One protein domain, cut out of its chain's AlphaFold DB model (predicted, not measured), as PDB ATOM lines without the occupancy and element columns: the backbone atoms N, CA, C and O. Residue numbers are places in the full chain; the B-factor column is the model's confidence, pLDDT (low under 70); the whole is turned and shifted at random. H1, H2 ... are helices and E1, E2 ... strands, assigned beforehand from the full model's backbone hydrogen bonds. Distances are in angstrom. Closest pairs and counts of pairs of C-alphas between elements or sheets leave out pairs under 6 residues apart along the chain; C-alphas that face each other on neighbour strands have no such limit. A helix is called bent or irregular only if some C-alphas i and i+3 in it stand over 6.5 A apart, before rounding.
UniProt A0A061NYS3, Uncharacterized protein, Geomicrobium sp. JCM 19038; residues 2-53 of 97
ATOM      1  N   LYS A   2     255.171 264.471 210.731       65.44
ATOM      2  CA  LYS A   2     255.072 263.447 209.680       65.44
ATOM      3  C   LYS A   2     254.120 262.369 210.172       65.44
ATOM      4  O   LYS A   2     254.256 261.934 211.314       65.44
ATOM      5  N   THR A   3     253.196 261.956 209.324       73.38
ATOM      6  CA  THR A   3     252.187 260.973 209.694       73.38
ATOM      7  C   THR A   3     252.366 259.765 208.796       73.38
ATOM      8  O   THR A   3     252.208 259.921 207.588       73.38
ATOM      9  N   PRO A   4     252.724 258.591 209.339       83.75
ATOM     10  CA  PRO A   4     252.743 257.377 208.541       83.75
ATOM     11  C   PRO A   4     251.323 257.066 208.066       83.75
ATOM     12  O   PRO A   4     250.371 257.169 208.847       83.75
ATOM     13  N   ILE A   5     251.212 256.703 206.791       88.31
ATOM     14  CA  ILE A   5     249.983 256.256 206.142       88.31
ATOM     15  C   ILE A   5     250.252 254.851 205.609       88.31
ATOM     16  O   ILE A   5     251.322 254.605 205.050       88.31
ATOM     17  N   ARG A   6     249.300 253.940 205.793       91.00
ATOM     18  CA  ARG A   6     249.301 252.612 205.173       91.00
ATOM     19  C   ARG A   6     247.938 252.378 204.542       91.00
ATOM     20  O   ARG A   6     246.933 252.443 205.239       91.00
ATOM     21  N   GLU A   7     247.915 252.102 203.249       91.19
ATOM     22  CA  GLU A   7     246.702 251.742 202.515       91.19
ATOM     23  C   GLU A   7     246.714 250.236 202.260       91.19
ATOM     24  O   GLU A   7     247.731 249.682 201.844       91.19
ATOM     25  N   ILE A   8     245.605 249.569 202.571       92.94
ATOM     26  CA  ILE A   8     245.443 248.123 202.433       92.94
ATOM     27  C   ILE A   8     244.399 247.857 201.356       92.94
ATOM     28  O   ILE A   8     243.284 248.384 201.394       92.94
ATOM     29  N   PHE A   9     244.771 246.999 200.414       93.25
ATOM     30  CA  PHE A   9     243.940 246.544 199.311       93.25
ATOM     31  C   PHE A   9     243.803 245.022 199.387       93.25
ATOM     32  O   PHE A   9     244.693 244.334 199.885       93.25
ATOM     33  N   MET A  10     242.685 244.503 198.894       93.44
ATOM     34  CA  MET A  10     242.440 243.078 198.690       93.44
ATOM     35  C   MET A  10     242.307 242.822 197.192       93.44
ATOM     36  O   MET A  10     241.792 243.675 196.480       93.44
ATOM     37  N   ILE A  11     242.731 241.651 196.736       91.81
ATOM     38  CA  ILE A  11     242.412 241.150 195.399       91.81
ATOM     39  C   ILE A  11     241.283 240.134 195.574       91.81
ATOM     40  O   ILE A  11     241.386 239.268 196.446       91.81
ATOM     41  N   ASP A  12     240.193 240.274 194.828       89.69
ATOM     42  CA  ASP A  12     239.080 239.322 194.878       89.69
ATOM     43  C   ASP A  12     239.257 238.135 193.909       89.69
ATOM     44  O   ASP A  12     240.298 237.968 193.272       89.69
ATOM     45  N   GLU A  13     238.243 237.269 193.840       90.06
ATOM     46  CA  GLU A  13     238.258 236.053 193.012       90.06
ATOM     47  C   GLU A  13     238.305 236.348 191.503       90.06
ATOM     48  O   GLU A  13     238.760 235.502 190.734       90.06
ATOM     49  N   ASP A  14     237.885 237.547 191.091       90.06
ATOM     50  CA  ASP A  14     237.885 238.012 189.703       90.06
ATOM     51  C   ASP A  14     239.154 238.821 189.365       90.06
ATOM     52  O   ASP A  14     239.247 239.427 188.296       90.06
ATOM     53  N   TYR A  15     240.161 238.798 190.250       90.25
ATOM     54  CA  TYR A  15     241.415 239.548 190.141       90.25
ATOM     55  C   TYR A  15     241.236 241.073 190.165       90.25
ATOM     56  O   TYR A  15     242.097 241.811 189.679       90.25
ATOM     57  N   ILE A  16     240.151 241.559 190.768       90.06
ATOM     58  CA  ILE A  16     239.867 242.986 190.909       90.06
ATOM     59  C   ILE A  16     240.433 243.508 192.228       90.06
ATOM     60  O   ILE A  16     240.376 242.851 193.272       90.06
ATOM     61  N   ILE A  17     240.997 244.717 192.194       92.00
ATOM     62  CA  ILE A  17     241.561 245.361 193.379       92.00
ATOM     63  C   ILE A  17     240.435 246.071 194.133       92.00
ATOM     64  O   ILE A  17     239.766 246.971 193.624       92.00
ATOM     65  N   VAL A  18     240.262 245.702 195.395       92.00
ATOM     66  CA  VAL A  18     239.254 246.251 196.299       92.00
ATOM     67  C   VAL A  18     239.959 246.976 197.448       92.00
ATOM     68  O   VAL A  18     240.584 246.323 198.293       92.00
ATOM     69  N   PRO A  19     239.874 248.316 197.534       90.56
ATOM     70  CA  PRO A  19     240.372 249.059 198.688       90.56
ATOM     71  C   PRO A  19     239.679 248.591 199.975       90.56
ATOM     72  O   PRO A  19     238.455 248.488 200.018       90.56
ATOM     73  N   LYS A  20     240.443 248.316 201.035       90.50
ATOM     74  CA  LYS A  20     239.894 247.858 202.320       90.50
ATOM     75  C   LYS A  20     239.916 248.945 203.367       90.50
ATOM     76  O   LYS A  20     238.866 249.329 203.870       90.50
ATOM     77  N   GLU A  21     241.099 249.448 203.682       89.19
ATOM     78  CA  GLU A  21     241.261 250.384 204.785       89.19
ATOM     79  C   GLU A  21     242.543 251.200 204.670       89.19
ATOM     80  O   GLU A  21     243.540 250.773 204.085       89.19
ATOM     81  N   THR A  22     242.513 252.377 205.280       88.06
ATOM     82  CA  THR A  22     243.651 253.280 205.390       88.06
ATOM     83  C   THR A  22     243.965 253.512 206.858       88.06
ATOM     84  O   THR A  22     243.133 253.988 207.627       88.06
ATOM     85  N   TRP A  23     245.199 253.223 207.247       89.38
ATOM     86  CA  TRP A  23     245.717 253.446 208.586       89.38
ATOM     87  C   TRP A  23     246.491 254.759 208.609       89.38
ATOM     88  O   TRP A  23     247.451 254.935 207.857       89.38
ATOM     89  N   THR A  24     246.122 255.679 209.496       86.38
ATOM     90  CA  THR A  24     246.783 256.988 209.619       86.38
ATOM     91  C   THR A  24     246.876 257.442 211.070       86.38
ATOM     92  O   THR A  24     245.966 257.223 211.859       86.38
ATOM     93  N   LYS A  25     247.964 258.125 211.447       81.44
ATOM     94  CA  LYS A  25     248.082 258.773 212.774       81.44
ATOM     95  C   LYS A  25     247.568 260.213 212.816       81.44
ATOM     96  O   LYS A  25     247.612 260.851 213.866       81.44
ATOM     97  N   SER A  26     247.136 260.768 211.686       74.38
ATOM     98  CA  SER A  26     246.701 262.159 211.596       74.38
ATOM     99  C   SER A  26     245.271 262.213 211.130       74.38
ATOM    100  O   SER A  26     244.937 261.894 209.992       74.38
ATOM    101  N   PHE A  27     244.450 262.686 212.052       61.53
ATOM    102  CA  PHE A  27     243.088 263.085 211.794       61.53
ATOM    103  C   PHE A  27     243.111 264.456 211.103       61.53
ATOM    104  O   PHE A  27     243.027 265.493 211.761       61.53
ATOM    105  N   GLY A  28     243.358 264.494 209.789       55.06
ATOM    106  CA  GLY A  28     243.495 265.782 209.106       55.06
ATOM    107  C   GLY A  28     243.911 265.730 207.644       55.06
ATOM    108  O   GLY A  28     245.026 266.125 207.332       55.06
ATOM    109  N   ALA A  29     243.002 265.285 206.773       47.62
ATOM    110  CA  ALA A  29     242.793 265.760 205.394       47.62
ATOM    111  C   ALA A  29     241.818 264.798 204.692       47.62
ATOM    112  O   ALA A  29     242.239 263.809 204.107       47.62
ATOM    113  N   GLY A  30     240.512 265.071 204.756       52.00
ATOM    114  CA  GLY A  30     239.550 264.421 203.856       52.00
ATOM    115  C   GLY A  30     238.772 263.215 204.383       52.00
ATOM    116  O   GLY A  30     238.018 262.651 203.603       52.00
ATOM    117  N   ILE A  31     238.865 262.856 205.670       55.31
ATOM    118  CA  ILE A  31     237.955 261.850 206.246       55.31
ATOM    119  C   ILE A  31     236.605 262.528 206.549       55.31
ATOM    120  O   ILE A  31     236.575 263.463 207.362       55.31
ATOM    121  N   PRO A  32     235.492 262.125 205.907       53.06
ATOM    122  CA  PRO A  32     234.182 262.703 206.172       53.06
ATOM    123  C   PRO A  32     233.765 262.413 207.614       53.06
ATOM    124  O   PRO A  32     233.786 261.272 208.065       53.06
ATOM    125  N   TYR A  33     233.305 263.440 208.333       51.25
ATOM    126  CA  TYR A  33     232.805 263.302 209.709       51.25
ATOM    127  C   TYR A  33     231.671 262.259 209.845       51.25
ATOM    128  O   TYR A  33     231.433 261.735 210.926       51.25
ATOM    129  N   ALA A  34     230.990 261.937 208.742       51.06
ATOM    130  CA  ALA A  34     229.917 260.948 208.690       51.06
ATOM    131  C   ALA A  34     230.390 259.485 208.824       51.06
ATOM    132  O   ALA A  34     229.583 258.639 209.190       51.06
ATOM    133  N   GLU A  35     231.667 259.175 208.569       54.66
ATOM    134  CA  GLU A  35     232.214 257.806 208.674       54.66
ATOM    135  C   GLU A  35     232.900 257.540 210.030       54.66
ATOM    136  O   GLU A  35     233.426 256.458 210.281       54.66
ATOM    137  N   VAL A  36     232.861 258.515 210.949       53.81
ATOM    138  CA  VAL A  36     233.527 258.445 212.262       53.81
ATOM    139  C   VAL A  36     232.970 257.339 213.155       53.81
ATOM    140  O   VAL A  36     233.711 256.794 213.967       53.81
ATOM    141  N   GLU A  37     231.706 256.954 212.979       55.12
ATOM    142  CA  GLU A  37     231.087 255.879 213.765       55.12
ATOM    143  C   GLU A  37     231.647 254.478 213.447       55.12
ATOM    144  O   GLU A  37     231.424 253.554 214.225       55.12
ATOM    145  N   GLN A  38     232.395 254.313 212.346       60.41
ATOM    146  CA  GLN A  38     233.007 253.041 211.934       60.41
ATOM    147  C   GLN A  38     234.539 253.031 212.056       60.41
ATOM    148  O   GLN A  38     235.172 252.044 211.688       60.41
ATOM    149  N   MET A  39     235.149 254.111 212.554       67.12
ATOM    150  CA  MET A  39     236.601 254.183 212.700       67.12
ATOM    151  C   MET A  39     237.069 253.458 213.962       67.12
ATOM    152  O   MET A  39     236.686 253.813 215.080       67.12
ATOM    153  N   GLU A  40     237.956 252.484 213.785       77.06
ATOM    154  CA  GLU A  40     238.657 251.824 214.883       77.06
ATOM    155  C   GLU A  40     239.979 252.548 215.178       77.06
ATOM    156  O   GLU A  40     240.634 253.083 214.280       77.06
ATOM    157  N   MET A  41     240.378 252.589 216.453       79.19
ATOM    158  CA  MET A  41     241.694 253.081 216.857       79.19
ATOM    159  C   MET A  41     242.530 251.931 217.414       79.19
ATOM    160  O   MET A  41     242.217 251.403 218.479       79.19
ATOM    161  N   VAL A  42     243.629 251.604 216.734       83.44
ATOM    162  CA  VAL A  42     244.560 250.533 217.124       83.44
ATOM    163  C   VAL A  42     245.973 251.106 217.191       83.44
ATOM    164  O   VAL A  42     246.446 251.723 216.239       83.44
ATOM    165  N   ASP A  43     246.642 250.973 218.339       82.81
ATOM    166  CA  ASP A  43     248.027 251.430 218.567       82.81
ATOM    167  C   ASP A  43     248.318 252.888 218.139       82.81
ATOM    168  O   ASP A  43     249.409 253.253 217.681       82.81
ATOM    169  N   GLY A  44     247.317 253.760 218.300       82.44
ATOM    170  CA  GLY A  44     247.396 255.178 217.939       82.44
ATOM    171  C   GLY A  44     247.277 255.468 216.439       82.44
ATOM    172  O   GLY A  44     247.567 256.592 216.025       82.44
ATOM    173  N   TYR A  45     246.869 254.486 215.635       84.00
ATOM    174  CA  TYR A  45     246.394 254.665 214.266       84.00
ATOM    175  C   TYR A  45     244.869 254.711 214.247       84.00
ATOM    176  O   TYR A  45     244.211 253.931 214.928       84.00
ATOM    177  N   PHE A  46     244.325 255.612 213.441       84.75
ATOM    178  CA  PHE A  46     242.946 255.557 212.984       84.75
ATOM    179  C   PHE A  46     242.888 254.619 211.782       84.75
ATOM    180  O   PHE A  46     243.628 254.830 210.817       84.75
ATOM    181  N   ILE A  47     242.027 253.610 211.855       85.81
ATOM    182  CA  ILE A  47     241.708 252.710 210.750       85.81
ATOM    183  C   ILE A  47     240.440 253.249 210.100       85.81
ATOM    184  O   ILE A  47     239.361 253.243 210.693       85.81
ATOM    185  N   VAL A  48     240.600 253.785 208.895       83.56
ATOM    186  CA  VAL A  48     239.509 254.335 208.099       83.56
ATOM    187  C   VAL A  48     239.093 253.256 207.108       83.56
ATOM    188  O   VAL A  48     239.888 252.951 206.214       83.56
ATOM    189  N   PRO A  49     237.901 252.652 207.242       79.69
ATOM    190  CA  PRO A  49     237.411 251.740 206.223       79.69
ATOM    191  C   PRO A  49     237.261 252.508 204.909       79.69
ATOM    192  O   PRO A  49     236.789 253.644 204.889       79.69
ATOM    193  N   SER A  50     237.681 251.909 203.801       78.19
ATOM    194  CA  SER A  50     237.461 252.518 202.496       78.19
ATOM    195  C   SER A  50     236.007 252.307 202.087       78.19
ATOM    196  O   SER A  50     235.528 251.177 202.023       78.19
ATOM    197  N   SER A  51     235.296 253.387 201.767       65.56
ATOM    198  CA  SER A  51     233.909 253.334 201.286       65.56
ATOM    199  C   SER A  51     233.781 252.967 199.797       65.56
ATOM    200  O   SER A  51     232.735 253.192 199.183       65.56
ATOM    201  N   SER A  52     234.834 252.423 199.178       63.66
ATOM    202  CA  SER A  52     235.076 252.656 197.752       63.66
ATOM    203  C   SER A  52     235.003 251.427 196.852       63.66
ATOM    204  O   SER A  52     235.450 250.336 197.191       63.66
ATOM    205  N   ARG A  53     234.476 251.708 195.655       74.69
ATOM    206  CA  ARG A  53     234.425 250.885 194.444       74.69
ATOM    207  C   ARG A  53     235.737 250.157 194.141       74.69
ATOM    208  O   ARG A  53     236.816 250.710 194.336       74.69
TER     209      ARG A  53
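Overview. This is residues 2 to 53 of the 97 residues of an uncharacterized protein of Geomicrobium sp. JCM 19038 (UniProt A0A061NYS3). A strongly twisted sheet of four strands is built from two hairpins side by side: a long one, E1 and E2, which makes the length of the domain, and a short one, E3 and E4, paired through E4 with residues 21 to 24 of E2. One short, irregular helix, H1, only grazes the sheet. The printed part has 52 residues, with E1, E2, H1, E3 and E4 in that order along the chain. The sheet's order is E1, E2, E4, E3, all antiparallel, and the class is mixed, helices and strands. The whole is only just loose, close to compact, with a radius of gyration of the C-alphas of 12.0 A and spans of 34 by 24 by 18 A.

Along the chain. E2, residues 17 to 24, is 20.6 A long. E1, residues 5 to 11, is 20.0 A long and begins at C-alpha 5, (249.983, 256.256, 206.142). E4, residues 45 to 49, measures 12.4 A and ends at C-alpha 49, (237.411, 251.740, 206.223). E3, residues 40 to 42, measures 6.4 A. H1, residues 33 to 38, measures 10.5 A; it is irregular, with C-alphas 34 and 37 7.3 A apart.

Arrangement. E1 and E2 are antiparallel at 160 degrees, with N 8 and O 21 2.8 A apart, within hydrogen-bond range. E2 and E4 are antiparallel at 152 degrees, with N 22 to O 48 at 2.8 A. E4 and E3 are antiparallel at 146 degrees, with N 47 to O 40 at 2.8 A. E1 and E3 are the edge strands, and they are apart. H1 is on the sheet but only grazes it with residues 35 to 38; its closest C-alphas to E4 are Gln 38 and Pro 49, 7.3 A. E2, H1 and E3 form a split strand-helix-strand unit, two strands running the same way with E4 between them, and its crossover is right-handed. In H1, 0 of 2 O i to N i+4 pairs and 1 of 3 O i to N i+3 pairs are within hydrogen-bond range.

Size, cuts and confidence. The C-alphas farthest apart, Lys 2 and Asp 14, are 36.6 A apart. The printed part has no cut and no long link. Mean pLDDT of the printed part is 77.1; residue 2, residues 27 to 39 and residues 51 to 52 are under 70.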